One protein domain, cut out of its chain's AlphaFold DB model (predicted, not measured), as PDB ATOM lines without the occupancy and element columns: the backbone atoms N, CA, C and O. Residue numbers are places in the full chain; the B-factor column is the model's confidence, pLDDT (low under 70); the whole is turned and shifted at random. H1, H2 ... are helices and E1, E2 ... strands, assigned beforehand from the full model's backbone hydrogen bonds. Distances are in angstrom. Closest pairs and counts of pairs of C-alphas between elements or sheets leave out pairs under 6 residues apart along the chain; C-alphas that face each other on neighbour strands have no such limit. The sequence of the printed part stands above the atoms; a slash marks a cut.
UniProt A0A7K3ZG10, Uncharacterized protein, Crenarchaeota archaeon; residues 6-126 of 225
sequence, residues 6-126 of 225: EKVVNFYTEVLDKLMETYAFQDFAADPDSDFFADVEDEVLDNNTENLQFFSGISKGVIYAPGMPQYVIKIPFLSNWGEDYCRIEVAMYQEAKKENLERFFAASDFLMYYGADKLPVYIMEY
ATOM      1  N   GLU A   6      18.206  23.648  -3.726       97.19
ATOM      2  CA  GLU A   6      17.021  23.246  -2.963       97.19
ATOM      3  C   GLU A   6      16.369  22.014  -3.593       97.19
ATOM      4  O   GLU A   6      16.133  21.020  -2.907       97.19
ATOM      5  N   LYS A   7      16.163  22.030  -4.916       97.62
ATOM      6  CA  LYS A   7      15.607  20.884  -5.643       97.62
ATOM      7  C   LYS A   7      16.463  19.626  -5.484       97.62
ATOM      8  O   LYS A   7      15.922  18.542  -5.278       97.62
ATOM      9  N   VAL A   8      17.780  19.761  -5.615       97.75
ATOM     10  CA  VAL A   8      18.712  18.628  -5.549       97.75
ATOM     11  C   VAL A   8      18.820  18.067  -4.133       97.75
ATOM     12  O   VAL A   8      18.776  16.849  -3.973       97.75
ATOM     13  N   VAL A   9      18.910  18.930  -3.115       97.75
ATOM     14  CA  VAL A   9      18.891  18.511  -1.706       97.75
ATOM     15  C   VAL A   9      17.601  17.756  -1.409       97.75
ATOM     16  O   VAL A   9      17.682  16.614  -0.982       97.75
ATOM     17  N   ASN A  10      16.433  18.330  -1.725       98.00
ATOM     18  CA  ASN A  10      15.145  17.683  -1.463       98.00
ATOM     19  C   ASN A  10      15.052  16.300  -2.129       98.00
ATOM     20  O   ASN A  10      14.667  15.333  -1.479       98.00
ATOM     21  N   PHE A  11      15.462  16.188  -3.397       97.69
ATOM     22  CA  PHE A  11      15.449  14.913  -4.114       97.69
ATOM     23  C   PHE A  11      16.340  13.854  -3.448       97.69
ATOM     24  O   PHE A  11      15.892  12.736  -3.209       97.69
ATOM     25  N   TYR A  12      17.597  14.180  -3.134       97.38
ATOM     26  CA  TYR A  12      18.498  13.196  -2.527       97.38
ATOM     27  C   TYR A  12      18.190  12.935  -1.052       97.38
ATOM     28  O   TYR A  12      18.482  11.843  -0.578       97.38
ATOM     29  N   THR A  13      17.564  13.868  -0.332       97.19
ATOM     30  CA  THR A  13      16.986  13.579   0.987       97.19
ATOM     31  C   THR A  13      15.906  12.507   0.871       97.19
ATOM     32  O   THR A  13      15.972  11.539   1.612       97.19
ATOM     33  N   GLU A  14      14.987  12.600  -0.097       96.25
ATOM     34  CA  GLU A  14      13.966  11.560  -0.313       96.25
ATOM     35  C   GLU A  14      14.576  10.195  -0.675       96.25
ATOM     36  O   GLU A  14      14.091   9.167  -0.207       96.25
ATOM     37  N   VAL A  15      15.640  10.165  -1.488       95.50
ATOM     38  CA  VAL A  15      16.366   8.918  -1.805       95.50
ATOM     39  C   VAL A  15      16.992   8.321  -0.542       95.50
ATOM     40  O   VAL A  15      16.821   7.136  -0.271       95.50
ATOM     41  N   LEU A  16      17.694   9.132   0.252       96.06
ATOM     42  CA  LEU A  16      18.362   8.667   1.469       96.06
ATOM     43  C   LEU A  16      17.368   8.267   2.566       96.06
ATOM     44  O   LEU A  16      17.610   7.285   3.255       96.06
ATOM     45  N   ASP A  17      16.238   8.965   2.694       95.31
ATOM     46  CA  ASP A  17      15.171   8.616   3.637       95.31
ATOM     47  C   ASP A  17      14.590   7.233   3.343       95.31
ATOM     48  O   ASP A  17      14.339   6.470   4.271       95.31
ATOM     49  N   LYS A  18      14.441   6.876   2.062       93.19
ATOM     50  CA  LYS A  18      14.022   5.528   1.665       93.19
ATOM     51  C   LYS A  18      15.097   4.487   1.924       93.19
ATOM     52  O   LYS A  18      14.779   3.402   2.398       93.19
ATOM     53  N   LEU A  19      16.364   4.804   1.648       93.75
ATOM     54  CA  LEU A  19      17.466   3.903   1.988       93.75
ATOM     55  C   LEU A  19      17.518   3.663   3.502       93.75
ATOM     56  O   LEU A  19      17.671   2.527   3.916       93.75
ATOM     57  N   MET A  20      17.271   4.675   4.337       93.88
ATOM     58  CA  MET A  20      17.186   4.521   5.797       93.88
ATOM     59  C   MET A  20      16.065   3.588   6.279       93.88
ATOM     60  O   MET A  20      16.076   3.194   7.449       93.88
ATOM     61  N   GLU A  21      15.101   3.221   5.431       91.75
ATOM     62  CA  GLU A  21      14.110   2.185   5.753       91.75
ATOM     63  C   GLU A  21      14.720   0.770   5.734       91.75
ATOM     64  O   GLU A  21      14.129  -0.143   6.315       91.75
ATOM     65  N   THR A  22      15.899   0.586   5.124       89.81
ATOM     66  CA  THR A  22      16.648  -0.679   5.108       89.81
ATOM     67  C   THR A  22      17.552  -0.816   6.330       89.81
ATOM     68  O   THR A  22      18.001   0.175   6.915       89.81
ATOM     69  N   TYR A  23      17.822  -2.058   6.743       86.44
ATOM     70  CA  TYR A  23      18.736  -2.292   7.866       86.44
ATOM     71  C   TYR A  23      20.184  -2.016   7.460       86.44
ATOM     72  O   TYR A  23      20.898  -1.359   8.218       86.44
ATOM     73  N   ALA A  24      20.596  -2.418   6.252       92.38
ATOM     74  CA  ALA A  24      21.963  -2.205   5.793       92.38
ATOM     75  C   ALA A  24      22.347  -0.717   5.752       92.38
ATOM     76  O   ALA A  24      23.448  -0.346   6.159       92.38
ATOM     77  N   PHE A  25      21.438   0.173   5.330       94.44
ATOM     78  CA  PHE A  25      21.776   1.597   5.248       94.44
ATOM     79  C   PHE A  25      21.812   2.271   6.620       94.44
ATOM     80  O   PHE A  25      22.570   3.219   6.813       94.44
ATOM     81  N   GLN A  26      21.037   1.781   7.594       94.12
ATOM     82  CA  GLN A  26      21.143   2.241   8.980       94.12
ATOM     83  C   GLN A  26      22.522   1.926   9.565       94.12
ATOM     84  O   GLN A  26      23.111   2.798  10.211       94.12
ATOM     85  N   ASP A  27      23.036   0.721   9.310       94.62
ATOM     86  CA  ASP A  27      24.368   0.303   9.748       94.62
ATOM     87  C   ASP A  27      25.456   1.124   9.037       94.62
ATOM     88  O   ASP A  27      26.291   1.734   9.705       94.62
ATOM     89  N   PHE A  28      25.366   1.285   7.711       95.38
ATOM     90  CA  PHE A  28      26.277   2.146   6.947       95.38
ATOM     91  C   PHE A  28      26.257   3.614   7.412       95.38
ATOM     92  O   PHE A  28      27.300   4.247   7.560       95.38
ATOM     93  N   ALA A  29      25.084   4.194   7.674       94.12
ATOM     94  CA  ALA A  29      24.983   5.577   8.143       94.12
ATOM     95  C   ALA A  29      25.533   5.762   9.570       94.12
ATOM     96  O   ALA A  29      25.922   6.874   9.946       94.12
ATOM     97  N   ALA A  30      25.537   4.697  10.378       93.75
ATOM     98  CA  ALA A  30      26.137   4.694  11.706       93.75
ATOM     99  C   ALA A  30      27.661   4.519  11.657       93.75
ATOM    100  O   ALA A  30      28.356   5.114  12.487       93.75
ATOM    101  N   ASP A  31      28.156   3.740  10.697       94.06
ATOM    102  CA  ASP A  31      29.564   3.406  10.512       94.06
ATOM    103  C   ASP A  31      29.892   3.374   9.003       94.06
ATOM    104  O   ASP A  31      29.734   2.337   8.368       94.06
ATOM    105  N   PRO A  32      30.276   4.508   8.379       93.69
ATOM    106  CA  PRO A  32      30.451   4.584   6.927       93.69
ATOM    107  C   PRO A  32      31.678   3.790   6.467       93.69
ATOM    108  O   PRO A  32      32.784   4.326   6.373       93.69
ATOM    109  N   ASP A  33      31.461   2.510   6.184       93.69
ATOM    110  CA  ASP A  33      32.462   1.530   5.768       93.69
ATOM    111  C   ASP A  33      32.106   0.923   4.401       93.69
ATOM    112  O   ASP A  33      30.929   0.846   4.030       93.69
ATOM    113  N   SER A  34      33.116   0.493   3.641       93.69
ATOM    114  CA  SER A  34      32.912  -0.158   2.343       93.69
ATOM    115  C   SER A  34      32.090  -1.443   2.424       93.69
ATOM    116  O   SER A  34      31.283  -1.689   1.529       93.69
ATOM    117  N   ASP A  35      32.271  -2.242   3.476       93.38
ATOM    118  CA  ASP A  35      31.574  -3.516   3.653       93.38
ATOM    119  C   ASP A  35      30.081  -3.265   3.904       93.38
ATOM    120  O   ASP A  35      29.232  -3.854   3.238       93.38
ATOM    121  N   PHE A  36      29.741  -2.299   4.764       94.38
ATOM    122  CA  PHE A  36      28.341  -1.919   4.982       94.38
ATOM    123  C   PHE A  36      27.706  -1.276   3.747       94.38
ATOM    124  O   PHE A  36      26.516  -1.453   3.503       94.38
ATOM    125  N   PHE A  37      28.474  -0.545   2.936       94.62
ATOM    126  CA  PHE A  37      27.958  -0.025   1.670       94.62
ATOM    127  C   PHE A  37      27.667  -1.143   0.656       94.62
ATOM    128  O   PHE A  37      26.694  -1.041  -0.088       94.62
ATOM    129  N   ALA A  38      28.472  -2.210   0.638       93.12
ATOM    130  CA  ALA A  38      28.199  -3.388  -0.182       93.12
ATOM    131  C   ALA A  38      26.918  -4.109   0.274       93.12
ATOM    132  O   ALA A  38      26.092  -4.464  -0.563       93.12
ATOM    133  N   ASP A  39      26.690  -4.224   1.588       94.06
ATOM    134  CA  ASP A  39      25.439  -4.776   2.126       94.06
ATOM    135  C   ASP A  39      24.210  -3.946   1.694       94.06
ATOM    136  O   ASP A  39      23.147  -4.500   1.409       94.06
ATOM    137  N   VAL A  40      24.347  -2.613   1.607       92.62
ATOM    138  CA  VAL A  40      23.291  -1.724   1.080       92.62
ATOM    139  C   VAL A  40      23.001  -2.027  -0.384       92.62
ATOM    140  O   VAL A  40      21.832  -2.110  -0.765       92.62
ATOM    141  N   GLU A  41      24.045  -2.155  -1.205       91.25
ATOM    142  CA  GLU A  41      23.913  -2.482  -2.625       91.25
ATOM    143  C   GLU A  41      23.169  -3.811  -2.809       91.25
ATOM    144  O   GLU A  41      22.164  -3.845  -3.521       91.25
ATOM    145  N   ASP A  42      23.588  -4.862  -2.101       90.06
ATOM    146  CA  ASP A  42      22.961  -6.185  -2.163       90.06
ATOM    147  C   ASP A  42      21.484  -6.138  -1.723       90.06
ATOM    148  O   ASP A  42      20.605  -6.623  -2.441       90.06
ATOM    149  N   GLU A  43      21.173  -5.496  -0.588       90.56
ATOM    150  CA  GLU A  43      19.795  -5.407  -0.083       90.56
ATOM    151  C   GLU A  43      18.878  -4.628  -1.043       90.56
ATOM    152  O   GLU A  43      17.724  -5.013  -1.260       90.56
ATOM    153  N   VAL A  44      19.354  -3.535  -1.645       86.75
ATOM    154  CA  VAL A  44      18.539  -2.727  -2.568       86.75
ATOM    155  C   VAL A  44      18.339  -3.441  -3.907       86.75
ATOM    156  O   VAL A  44      17.223  -3.428  -4.439       86.75
ATOM    157  N   LEU A  45      19.380  -4.093  -4.438       81.94
ATOM    158  CA  LEU A  45      19.295  -4.860  -5.682       81.94
ATOM    159  C   LEU A  45      18.342  -6.055  -5.547       81.94
ATOM    160  O   LEU A  45      17.498  -6.262  -6.423       81.94
ATOM    161  N   ASP A  46      18.405  -6.787  -4.433       82.56
ATOM    162  CA  ASP A  46      17.536  -7.941  -4.177       82.56
ATOM    163  C   ASP A  46      16.058  -7.552  -4.039       82.56
ATOM    164  O   ASP A  46      15.159  -8.300  -4.440       82.56
ATOM    165  N   ASN A  47      15.789  -6.362  -3.500       76.38
ATOM    166  CA  ASN A  47      14.429  -5.871  -3.308       76.38
ATOM    167  C   ASN A  47      13.848  -5.175  -4.554       76.38
ATOM    168  O   ASN A  47      12.632  -4.971  -4.612       76.38
ATOM    169  N   ASN A  48      14.674  -4.854  -5.563       65.50
ATOM    170  CA  ASN A  48      14.295  -4.198  -6.827       65.50
ATOM    171  C   ASN A  48      13.372  -2.980  -6.622       65.50
ATOM    172  O   ASN A  48      12.426  -2.738  -7.379       65.50
ATOM    173  N   THR A  49      13.579  -2.262  -5.520       61.50
ATOM    174  CA  THR A  49      12.633  -1.251  -5.046       61.50
ATOM    175  C   THR A  49      12.761   0.041  -5.828       61.50
ATOM    176  O   THR A  49      11.755   0.720  -6.034       61.50
ATOM    177  N   GLU A  50      13.957   0.357  -6.328       66.75
ATOM    178  CA  GLU A  50      14.249   1.563  -7.090       66.75
ATOM    179  C   GLU A  50      15.373   1.280  -8.094       66.75
ATOM    180  O   GLU A  50      16.312   0.557  -7.784       66.75
ATOM    181  N   ASN A  51      15.310   1.859  -9.300       84.06
ATOM    182  CA  ASN A  51      16.356   1.741 -10.333       84.06
ATOM    183  C   ASN A  51      17.643   2.516  -9.954       84.06
ATOM    184  O   ASN A  51      18.228   3.204 -10.795       84.06
ATOM    185  N   LEU A  52      18.033   2.490  -8.681       88.12
ATOM    186  CA  LEU A  52      19.280   3.053  -8.191       88.12
ATOM    187  C   LEU A  52      20.444   2.215  -8.714       88.12
ATOM    188  O   LEU A  52      20.333   1.001  -8.877       88.12
ATOM    189  N   GLN A  53      21.557   2.879  -8.995       89.12
ATOM    190  CA  GLN A  53      22.809   2.208  -9.315       89.12
ATOM    191  C   GLN A  53      23.830   2.593  -8.262       89.12
ATOM    192  O   GLN A  53      23.975   3.775  -7.930       89.12
ATOM    193  N   PHE A  54      24.529   1.587  -7.766       88.12
ATOM    194  CA  PHE A  54      25.580   1.733  -6.783       88.12
ATOM    195  C   PHE A  54      26.919   1.531  -7.482       88.12
ATOM    196  O   PHE A  54      27.062   0.707  -8.386       88.12
ATOM    197  N   PHE A  55      27.892   2.345  -7.101       88.50
ATOM    198  CA  PHE A  55      29.284   2.149  -7.464       88.50
ATOM    199  C   PHE A  55      30.110   2.374  -6.211       88.50
ATOM    200  O   PHE A  55      29.771   3.211  -5.375       88.50
ATOM    201  N   SER A  56      31.221   1.671  -6.085       86.19
ATOM    202  CA  SER A  56      32.132   1.859  -4.966       86.19
ATOM    203  C   SER A  56      33.566   1.885  -5.467       86.19
ATOM    204  O   SER A  56      33.950   1.191  -6.412       86.19
ATOM    205  N   GLY A  57      34.346   2.773  -4.863       82.88
ATOM    206  CA  GLY A  57      35.798   2.718  -4.911       82.88
ATOM    207  C   GLY A  57      36.333   2.237  -3.571       82.88
ATOM    208  O   GLY A  57      35.592   1.782  -2.708       82.88
ATOM    209  N   ILE A  58      37.632   2.415  -3.361       85.56
ATOM    210  CA  ILE A  58      38.270   2.067  -2.088       85.56
ATOM    211  C   ILE A  58      37.812   2.992  -0.944       85.56
ATOM    212  O   ILE A  58      37.769   2.572   0.209       85.56
ATOM    213  N   SER A  59      37.480   4.253  -1.239       91.31
ATOM    214  CA  SER A  59      37.322   5.307  -0.227       91.31
ATOM    215  C   SER A  59      35.941   5.960  -0.154       91.31
ATOM    216  O   SER A  59      35.723   6.831   0.691       91.31
ATOM    217  N   LYS A  60      35.015   5.595  -1.044       94.19
ATOM    218  CA  LYS A  60      33.694   6.223  -1.136       94.19
ATOM    219  C   LYS A  60      32.683   5.331  -1.854       94.19
ATOM    220  O   LYS A  60      33.023   4.646  -2.823       94.19
ATOM    221  N   GLY A  61      31.437   5.418  -1.408       94.06
ATOM    222  CA  GLY A  61      30.267   4.893  -2.097       94.06
ATOM    223  C   GLY A  61      29.660   5.968  -2.994       94.06
ATOM    224  O   GLY A  61      29.692   7.157  -2.667       94.06
ATOM    225  N   VAL A  62      29.114   5.562  -4.133       95.94
ATOM    226  CA  VAL A  62      28.496   6.433  -5.135       95.94
ATOM    227  C   VAL A  62      27.105   5.908  -5.446       95.94
ATOM    228  O   VAL A  62      26.934   4.724  -5.726       95.94
ATOM    229  N   ILE A  63      26.116   6.797  -5.426       94.75
ATOM    230  CA  ILE A  63      24.724   6.453  -5.718       94.75
ATOM    231  C   ILE A  63      24.242   7.309  -6.885       94.75
ATOM    232  O   ILE A  63      24.232   8.545  -6.824       94.75
ATOM    233  N   TYR A  64      23.816   6.637  -7.949       94.00
ATOM    234  CA  TYR A  64      23.124   7.233  -9.082       94.00
ATOM    235  C   TYR A  64      21.626   6.948  -8.987       94.00
ATOM    236  O   TYR A  64      21.204   5.809  -8.791       94.00
ATOM    237  N   ALA A  65      20.823   7.992  -9.177       92.00
ATOM    238  CA  ALA A  65      19.372   7.912  -9.137       92.00
ATOM    239  C   ALA A  65      18.785   8.456 -10.453       92.00
ATOM    240  O   ALA A  65      18.937   9.648 -10.735       92.00
ATOM    241  N   PRO A  66      18.053   7.649 -11.248       90.44
ATOM    242  CA  PRO A  66      17.528   8.072 -12.552       90.44
ATOM    243  C   PRO A  66      16.581   9.278 -12.515       90.44
ATOM    244  O   PRO A  66      16.373   9.923 -13.540       90.44
ATOM    245  N   GLY A  67      15.993   9.586 -11.353       91.06
ATOM    246  CA  GLY A  67      15.175  10.787 -11.155       91.06
ATOM    247  C   GLY A  67      15.971  12.101 -11.196       91.06
ATOM    248  O   GLY A  67      15.377  13.159 -11.402       91.06
ATOM    249  N   MET A  68      17.299  12.035 -11.062       93.94
ATOM    250  CA  MET A  68      18.225  13.164 -11.152       93.94
ATOM    251  C   MET A  68      19.472  12.764 -11.965       93.94
ATOM    252  O   MET A  68      20.571  12.668 -11.425       93.94
ATOM    253  N   PRO A  69      19.327  12.513 -13.280       92.62
ATOM    254  CA  PRO A  69      20.353  11.836 -14.072       92.62
ATOM    255  C   PRO A  69      21.599  12.691 -14.351       92.62
ATOM    256  O   PRO A  69      22.577  12.189 -14.895       92.62
ATOM    257  N   GLN A  70      21.569  13.982 -14.009       94.44
ATOM    258  CA  GLN A  70      22.709  14.889 -14.165       94.44
ATOM    259  C   GLN A  70      23.762  14.701 -13.070       94.44
ATOM    260  O   GLN A  70      24.867  15.225 -13.204       94.44
ATOM    261  N   TYR A  71      23.421  14.001 -11.986       96.38
ATOM    262  CA  TYR A  71      24.243  13.945 -10.789       96.38
ATOM    263  C   TYR A  71      24.333  12.538 -10.205       96.38
ATOM    264  O   TYR A  71      23.478  11.675 -10.407       96.38
ATOM    265  N   VAL A  72      25.386  12.344  -9.424       96.69
ATOM    266  CA  VAL A  72      25.515  11.272  -8.439       96.69
ATOM    267  C   VAL A  72      25.774  11.896  -7.083       96.69
ATOM    268  O   VAL A  72      26.345  12.987  -7.002       96.69
ATOM    269  N   ILE A  73      25.403  11.194  -6.019       98.19
ATOM    270  CA  ILE A  73      25.923  11.515  -4.691       98.19
ATOM    271  C   ILE A  73      27.096  10.606  -4.354       98.19
ATOM    272  O   ILE A  73      27.135   9.451  -4.775       98.19
ATOM    273  N   LYS A  74      28.040  11.143  -3.587       97.81
ATOM    274  CA  LYS A  74      29.172  10.410  -3.029       97.81
ATOM    275  C   LYS A  74      29.151  10.500  -1.512       97.81
ATOM    276  O   LYS A  74      28.934  11.582  -0.959       97.81
ATOM    277  N   ILE A  75      29.414   9.380  -0.855       97.19
ATOM    278  CA  ILE A  75      29.470   9.271   0.602       97.19
ATOM    279  C   ILE A  75      30.827   8.653   0.967       97.19
ATOM    280  O   ILE A  75      31.129   7.557   0.491       97.19
ATOM    281  N   PRO A  76      31.680   9.349   1.737       96.38
ATOM    282  CA  PRO A  76      33.012   8.854   2.070       96.38
ATOM    283  C   PRO A  76      32.946   7.670   3.043       96.38
ATOM    284  O   PRO A  76      32.123   7.656   3.959       96.38
ATOM    285  N   PHE A  77      33.863   6.715   2.883       94.81
ATOM    286  CA  PHE A  77      34.068   5.611   3.823       94.81
ATOM    287  C   PHE A  77      34.971   6.063   4.977       94.81
ATOM    288  O   PHE A  77      36.187   5.842   4.988       94.81
ATOM    289  N   LEU A  78      34.372   6.784   5.925       91.81
ATOM    290  CA  LEU A  78      35.071   7.431   7.038       91.81
ATOM    291  C   LEU A  78      35.737   6.431   7.992       91.81
ATOM    292  O   LEU A  78      36.725   6.787   8.638       91.81
ATOM    293  N   SER A  79      35.242   5.196   8.064       85.12
ATOM    294  CA  SER A  79      35.706   4.195   9.029       85.12
ATOM    295  C   SER A  79      36.940   3.422   8.559       85.12
ATOM    296  O   SER A  79      37.829   3.152   9.369       85.12
ATOM    297  N   ASN A  80      37.067   3.156   7.254       77.19
ATOM    298  CA  ASN A  80      38.232   2.464   6.689       77.19
ATOM    299  C   ASN A  80      39.493   3.344   6.685       77.19
ATOM    300  O   ASN A  80      40.594   2.848   6.932       77.19
ATOM    301  N   TRP A  81      39.347   4.643   6.387       71.38
ATOM    302  CA  TRP A  81      40.488   5.514   6.066       71.38
ATOM    303  C   TRP A  81      40.667   6.712   6.997       71.38
ATOM    304  O   TRP A  81      41.743   7.307   7.016       71.38
ATOM    305  N   GLY A  82      39.641   7.089   7.770       78.75
ATOM    306  CA  GLY A  82      39.685   8.261   8.651       78.75
ATOM    307  C   GLY A  82      39.790   9.608   7.924       78.75
ATOM    308  O   GLY A  82      39.958  10.639   8.576       78.75
ATOM    309  N   GLU A  83      39.689   9.612   6.593       89.19
ATOM    310  CA  GLU A  83      39.808  10.791   5.742       89.19
ATOM    311  C   GLU A  83      38.603  10.912   4.805       89.19
ATOM    312  O   GLU A  83      38.109   9.936   4.241       89.19
ATOM    313  N   ASP A  84      38.112  12.140   4.652       94.81
ATOM    314  CA  ASP A  84      36.987  12.459   3.782       94.81
ATOM    315  C   ASP A  84      37.502  12.784   2.373       94.81
ATOM    316  O   ASP A  84      37.707  13.945   2.009       94.81
ATOM    317  N   TYR A  85      37.738  11.744   1.574       94.31
ATOM    318  CA  TYR A  85      38.237  11.899   0.203       94.31
ATOM    319  C   TYR A  85      37.267  12.652  -0.710       94.31
ATOM    320  O   TYR A  85      37.701  13.327  -1.641       94.31
ATOM    321  N   CYS A  86      35.965  12.610  -0.424       96.94
ATOM    322  CA  CYS A  86      34.982  13.411  -1.147       96.94
ATOM    323  C   CYS A  86      35.185  14.912  -0.879       96.94
ATOM    324  O   CYS A  86      35.108  15.727  -1.799       96.94
ATOM    325  N   ARG A  87      35.533  15.296   0.357       97.31
ATOM    326  CA  ARG A  87      35.930  16.674   0.683       97.31
ATOM    327  C   ARG A  87      37.177  17.115  -0.076       97.31
ATOM    328  O   ARG A  87      37.242  18.270  -0.502       97.31
ATOM    329  N   ILE A  88      38.158  16.222  -0.217       95.94
ATOM    330  CA  ILE A  88      39.384  16.494  -0.978       95.94
ATOM    331  C   ILE A  88      39.034  16.735  -2.446       95.94
ATOM    332  O   ILE A  88      39.445  17.758  -2.983       95.94
ATOM    333  N   GLU A  89      38.206  15.886  -3.067       96.88
ATOM    334  CA  GLU A  89      37.724  16.114  -4.439       96.88
ATOM    335  C   GLU A  89      37.064  17.492  -4.582       96.88
ATOM    336  O   GLU A  89      37.409  18.251  -5.485       96.88
ATOM    337  N   VAL A  90      36.167  17.881  -3.668       97.81
ATOM    338  CA  VAL A  90      35.562  19.224  -3.713       97.81
ATOM    339  C   VAL A  90      36.628  20.317  -3.651       97.81
ATOM    340  O   VAL A  90      36.557  21.275  -4.419       97.81
ATOM    341  N   ALA A  91      37.620  20.187  -2.766       97.19
ATOM    342  CA  ALA A  91      38.703  21.158  -2.655       97.19
ATOM    343  C   ALA A  91      39.525  21.247  -3.951       97.19
ATOM    344  O   ALA A  91      39.719  22.350  -4.460       97.19
ATOM    345  N   MET A  92      39.923  20.108  -4.525       97.06
ATOM    346  CA  MET A  92      40.679  20.045  -5.782       97.06
ATOM    347  C   MET A  92      39.894  20.658  -6.944       97.06
ATOM    348  O   MET A  92      40.441  21.428  -7.730       97.06
ATOM    349  N   TYR A  93      38.583  20.411  -7.012       97.81
ATOM    350  CA  TYR A  93      37.726  21.034  -8.017       97.81
ATOM    351  C   TYR A  93      37.648  22.559  -7.858       97.81
ATOM    352  O   TYR A  93      37.635  23.288  -8.853       97.81
ATOM    353  N   GLN A  94      37.617  23.077  -6.623       97.69
ATOM    354  CA  GLN A  94      37.665  24.527  -6.414       97.69
ATOM    355  C   GLN A  94      39.023  25.127  -6.791       97.69
ATOM    356  O   GLN A  94      39.034  26.249  -7.293       97.69
ATOM    357  N   GLU A  95      40.141  24.424  -6.586       97.75
ATOM    358  CA  GLU A  95      41.448  24.876  -7.090       97.75
ATOM    359  C   GLU A  95      41.471  24.887  -8.624       97.75
ATOM    360  O   GLU A  95      41.790  25.917  -9.215       97.75
ATOM    361  N   ALA A  96      40.978  23.827  -9.276       97.56
ATOM    362  CA  ALA A  96      40.880  23.769 -10.736       97.56
ATOM    363  C   ALA A  96      40.069  24.949 -11.297       97.56
ATOM    364  O   ALA A  96      40.476  25.581 -12.269       97.56
ATOM    365  N   LYS A  97      38.959  25.319 -10.643       97.50
ATOM    366  CA  LYS A  97      38.160  26.499 -11.018       97.50
ATOM    367  C   LYS A  97      38.916  27.820 -10.898       97.50
ATOM    368  O   LYS A  97      38.665  28.729 -11.684       97.50
ATOM    369  N   LYS A  98      39.797  27.981  -9.905       97.62
ATOM    370  CA  LYS A  98      40.597  29.214  -9.767       97.62
ATOM    371  C   LYS A  98      41.605  29.351 -10.906       97.62
ATOM    372  O   LYS A  98      41.918  30.474 -11.300       97.62
ATOM    373  N   GLU A  99      42.061  28.225 -11.441       97.19
ATOM    374  CA  GLU A  99      43.006  28.152 -12.553       97.19
ATOM    375  C   GLU A  99      42.332  28.063 -13.932       97.19
ATOM    376  O   GLU A  99      43.010  28.120 -14.954       97.19
ATOM    377  N   ASN A 100      40.995  28.045 -13.989       97.00
ATOM    378  CA  ASN A 100      40.190  27.859 -15.208       97.00
ATOM    379  C   ASN A 100      40.381  26.475 -15.869       97.00
ATOM    380  O   ASN A 100      40.233  26.316 -17.085       97.00
ATOM    381  N   LEU A 101      40.731  25.465 -15.071       96.88
ATOM    382  CA  LEU A 101      40.972  24.079 -15.476       96.88
ATOM    383  C   LEU A 101      39.786  23.153 -15.170       96.88
ATOM    384  O   LEU A 101      39.840  21.959 -15.457       96.88
ATOM    385  N   GLU A 102      38.674  23.674 -14.645       96.88
ATOM    386  CA  GLU A 102      37.515  22.882 -14.219       96.88
ATOM    387  C   GLU A 102      36.879  22.050 -15.341       96.88
ATOM    388  O   GLU A 102      36.206  21.061 -15.063       96.88
ATOM    389  N   ARG A 103      37.123  22.410 -16.609       95.69
ATOM    390  CA  ARG A 103      36.675  21.668 -17.800       95.69
ATOM    391  C   ARG A 103      37.158  20.211 -17.824       95.69
ATOM    392  O   ARG A 103      36.461  19.349 -18.363       95.69
ATOM    393  N   PHE A 104      38.307  19.929 -17.204       96.44
ATOM    394  CA  PHE A 104      38.889  18.587 -17.123       96.44
ATOM    395  C   PHE A 104      38.295  17.715 -16.014       96.44
ATOM    396  O   PHE A 104      38.630  16.538 -15.935       96.44
ATOM    397  N   PHE A 105      37.412  18.248 -15.169       97.44
ATOM    398  CA  PHE A 105      36.920  17.563 -13.976       97.44
ATOM    399  C   PHE A 105      35.399  17.454 -14.001       97.44
ATOM    400  O   PHE A 105      34.706  18.388 -14.408       97.44
ATOM    401  N   ALA A 106      34.872  16.330 -13.526       97.19
ATOM    402  CA  ALA A 106      33.473  16.217 -13.153       97.19
ATOM    403  C   ALA A 106      33.205  17.202 -12.015       97.19
ATOM    404  O   ALA A 106      33.878  17.156 -10.978       97.19
ATOM    405  N   ALA A 107      32.250  18.108 -12.208       97.81
ATOM    406  CA  ALA A 107      31.995  19.149 -11.223       97.81
ATOM    407  C   ALA A 107      31.580  18.553  -9.873       97.81
ATOM    408  O   ALA A 107      30.663  17.741  -9.839       97.81
ATOM    409  N   SER A 108      32.222  18.969  -8.778       97.81
ATOM    410  CA  SER A 108      31.974  18.430  -7.433       97.81
ATOM    411  C   SER A 108      31.654  19.532  -6.424       97.81
ATOM    412  O   SER A 108      32.202  20.637  -6.494       97.81
ATOM    413  N   ASP A 109      30.742  19.255  -5.491       98.19
ATOM    414  CA  ASP A 109      30.393  20.165  -4.398       98.19
ATOM    415  C   ASP A 109      29.902  19.407  -3.152       98.19
ATOM    416  O   ASP A 109      29.439  18.267  -3.220       98.19
ATOM    417  N   PHE A 110      29.962  20.057  -1.992       98.00
ATOM    418  CA  PHE A 110      29.306  19.564  -0.785       98.00
ATOM    419  C   PHE A 110      27.793  19.765  -0.904       98.00
ATOM    420  O   PHE A 110      27.326  20.884  -1.159       98.00
ATOM    421  N   LEU A 111      27.008  18.709  -0.680       97.94
ATOM    422  CA  LEU A 111      25.553  18.765  -0.794       97.94
ATOM    423  C   LEU A 111      24.895  19.055   0.557       97.94
ATOM    424  O   LEU A 111      24.200  20.064   0.702       97.94
ATOM    425  N   MET A 112      25.113  18.194   1.548       97.75
ATOM    426  CA  MET A 112      24.499  18.313   2.872       97.75
ATOM    427  C   MET A 112      25.172  17.391   3.885       97.75
ATOM    428  O   MET A 112      25.895  16.469   3.514       97.75
ATOM    429  N   TYR A 113      24.872  17.602   5.163       97.56
ATOM    430  CA  TYR A 113      24.943  16.511   6.122       97.56
ATOM    431  C   TYR A 113      23.583  15.823   6.194       97.56
ATOM    432  O   TYR A 113      22.554  16.482   6.351       97.56
ATOM    433  N   TYR A 114      23.585  14.503   6.091       96.06
ATOM    434  CA  TYR A 114      22.411  13.672   6.281       96.06
ATOM    435  C   TYR A 114      22.388  13.099   7.707       96.06
ATOM    436  O   TYR A 114      23.435  12.803   8.284       96.06
ATOM    437  N   GLY A 115      21.187  12.973   8.284       86.75
ATOM    438  CA  GLY A 115      20.957  12.379   9.605       86.75
ATOM    439  C   GLY A 115      21.647  13.103  10.770       86.75
ATOM    440  O   GLY A 115      22.755  12.745  11.150       86.75
ATOM    441  N   ALA A 116      20.971  14.082  11.390       82.88
ATOM    442  CA  ALA A 116      21.448  14.814  12.580       82.88
ATOM    443  C   ALA A 116      22.933  15.244  12.508       82.88
ATOM    444  O   ALA A 116      23.667  15.134  13.490       82.88
ATOM    445  N   ASP A 117      23.350  15.703  11.327       79.12
ATOM    446  CA  ASP A 117      24.702  16.160  11.003       79.12
ATOM    447  C   ASP A 117      25.819  15.093  11.066       79.12
ATOM    448  O   ASP A 117      26.982  15.427  11.291       79.12
ATOM    449  N   LYS A 118      25.493  13.804  10.879       86.75
ATOM    450  CA  LYS A 118      26.465  12.704  11.016       86.75
ATOM    451  C   LYS A 118      27.133  12.276   9.714       86.75
ATOM    452  O   LYS A 118      28.323  11.975   9.733       86.75
ATOM    453  N   LEU A 119      26.390  12.238   8.610       95.06
ATOM    454  CA  LEU A 119      26.872  11.656   7.358       95.06
ATOM    455  C   LEU A 119      27.098  12.751   6.307       95.06
ATOM    456  O   LEU A 119      26.120  13.330   5.829       95.06
ATOM    457  N   PRO A 120      28.346  13.089   5.945       97.56
ATOM    458  CA  PRO A 120      28.589  14.057   4.885       97.56
ATOM    459  C   PRO A 120      28.218  13.457   3.524       97.56
ATOM    460  O   PRO A 120      28.653  12.364   3.166       97.56
ATOM    461  N   VAL A 121      27.421  14.197   2.757       98.25
ATOM    462  CA  VAL A 121      26.995  13.826   1.408       98.25
ATOM    463  C   VAL A 121      27.502  14.873   0.431       98.25
ATOM    464  O   VAL A 121      27.271  16.077   0.584       98.25
ATOM    465  N   TYR A 122      28.176  14.392  -0.601       98.62
ATOM    466  CA  TYR A 122      28.726  15.193  -1.681       98.62
ATOM    467  C   TYR A 122      27.969  14.908  -2.964       98.62
ATOM    468  O   TYR A 122      27.340  13.862  -3.102       98.62
ATOM    469  N   ILE A 123      28.029  15.841  -3.901       98.38
ATOM    470  CA  ILE A 123      27.408  15.707  -5.211       98.38
ATOM    471  C   ILE A 123      28.455  15.889  -6.295       98.38
ATOM    472  O   ILE A 123      29.328  16.747  -6.185       98.38
ATOM    473  N   MET A 124      28.341  15.091  -7.352       98.06
ATOM    474  CA  MET A 124      29.194  15.194  -8.523       98.06
ATOM    475  C   MET A 124      28.365  15.135  -9.808       98.06
ATOM    476  O   MET A 124      27.361  14.425  -9.872       98.06
ATOM    477  N   GLU A 125      28.788  15.880 -10.829       96.75
ATOM    478  CA  GLU A 125      28.334  15.723 -12.212       96.75
ATOM    479  C   GLU A 125      28.402  14.246 -12.618       96.75
ATOM    480  O   GLU A 125      29.452  13.608 -12.523       96.75
ATOM    481  N   TYR A 126      27.284  13.692 -13.083       94.31
ATOM    482  CA  TYR A 126      27.285  12.339 -13.614       94.31
ATOM    483  C   TYR A 126      28.020  12.311 -14.954       94.31
ATOM    484  O   TYR A 126      27.657  13.009 -15.901       94.31
TER     485      TYR A 126
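AT A GLANCE: This is residues 6 to 126 of the 225 residues of an uncharacterized protein of Crenarchaeota archaeon (UniProt A0A7K3ZG10). A strongly twisted sheet of five strands makes the middle, with H1 and H3 over one face and H5 over the other. H2 folds back on H3 as a helical hairpin, and H5 runs on past the sheet with its later residues, so that the long axis reaches from the end of H3 to the end of H5. The printed part has 121 residues with five named helices and five named strands, in the order H1 H2 H3 E1 E2 E3 H4 H5 E4 E5; the class is mixed, helices and strands. The sheet's order is E1, E2, E3, E5, E4, antiparallel throughout. The whole is compact, with a radius of gyration of the C-alphas of 14.1 A and spans of 45 by 31 by 25 A.

IN THESE COORDINATES: Find C-alpha 6 at (17.021, 23.246, -2.963); from there H1 runs 20.0 A to residue 19. Next come H2, residues 23 to 30, and H3, residues 34 to 47, 20.2 A long. E1 is residues 53 to 56, E2 60 to 64 and E3 71 to 76. H4, residues 78 to 81, precedes H5, which starts at C-alpha 85, (38.237, 11.899, 0.203), and runs 21.2 A to residue 99. E4 is residues 108 to 114, 17.4 A, and E5 is residues 119 to 125, 20.0 A, ending at C-alpha 125, (28.334, 15.723, -12.212).

HOW THE PARTS SIT: Start at E1, E2 and E3, a meander, each strand the antiparallel neighbour of the one before: N 55 and O 62 are 2.9 A apart, N 63 and O 73 2.9 A. E5 is the antiparallel neighbour of E3, with N 74 and O 122 within hydrogen-bond range at 2.8 A, and the edge strand E4 is the antiparallel neighbour of E5, with N 114 and O 119 within hydrogen-bond range at 2.8 A. E3, H4 H5 and E4 form a split strand-helix-strand unit, two strands running the same way with E5 between them, its crossover right-handed. H1 is on the sheet at a height of 8.1 A; its closest C-alphas to E4 are Val 9 and Leu 111, 6.7 A. H5 is on the opposite face; C-alphas Val 90 and Ser 108 are its closest to E4, 5.2 A. H3 runs along the strands over E1 and E2, at 16 degrees to E1 on the local plane. H2 touches H3 at Ala 24 and Val 40, C-alphas 4.9 A apart, at a shallow tilt of 29 degrees, opposite ways. H2 and H4 only graze the sheet. In H1, H2, H3 and H5 every O i to N i+4 pair is within hydrogen-bond range; H4 is too short for one.

THE WHOLE: Look from Asn 47 to Glu 99 for the two C-alphas farthest apart, 45.4 A. The printed part has no cut, and no link is long. The mean pLDDT of the printed part is 92.6; residues 48 to 50 are under 70.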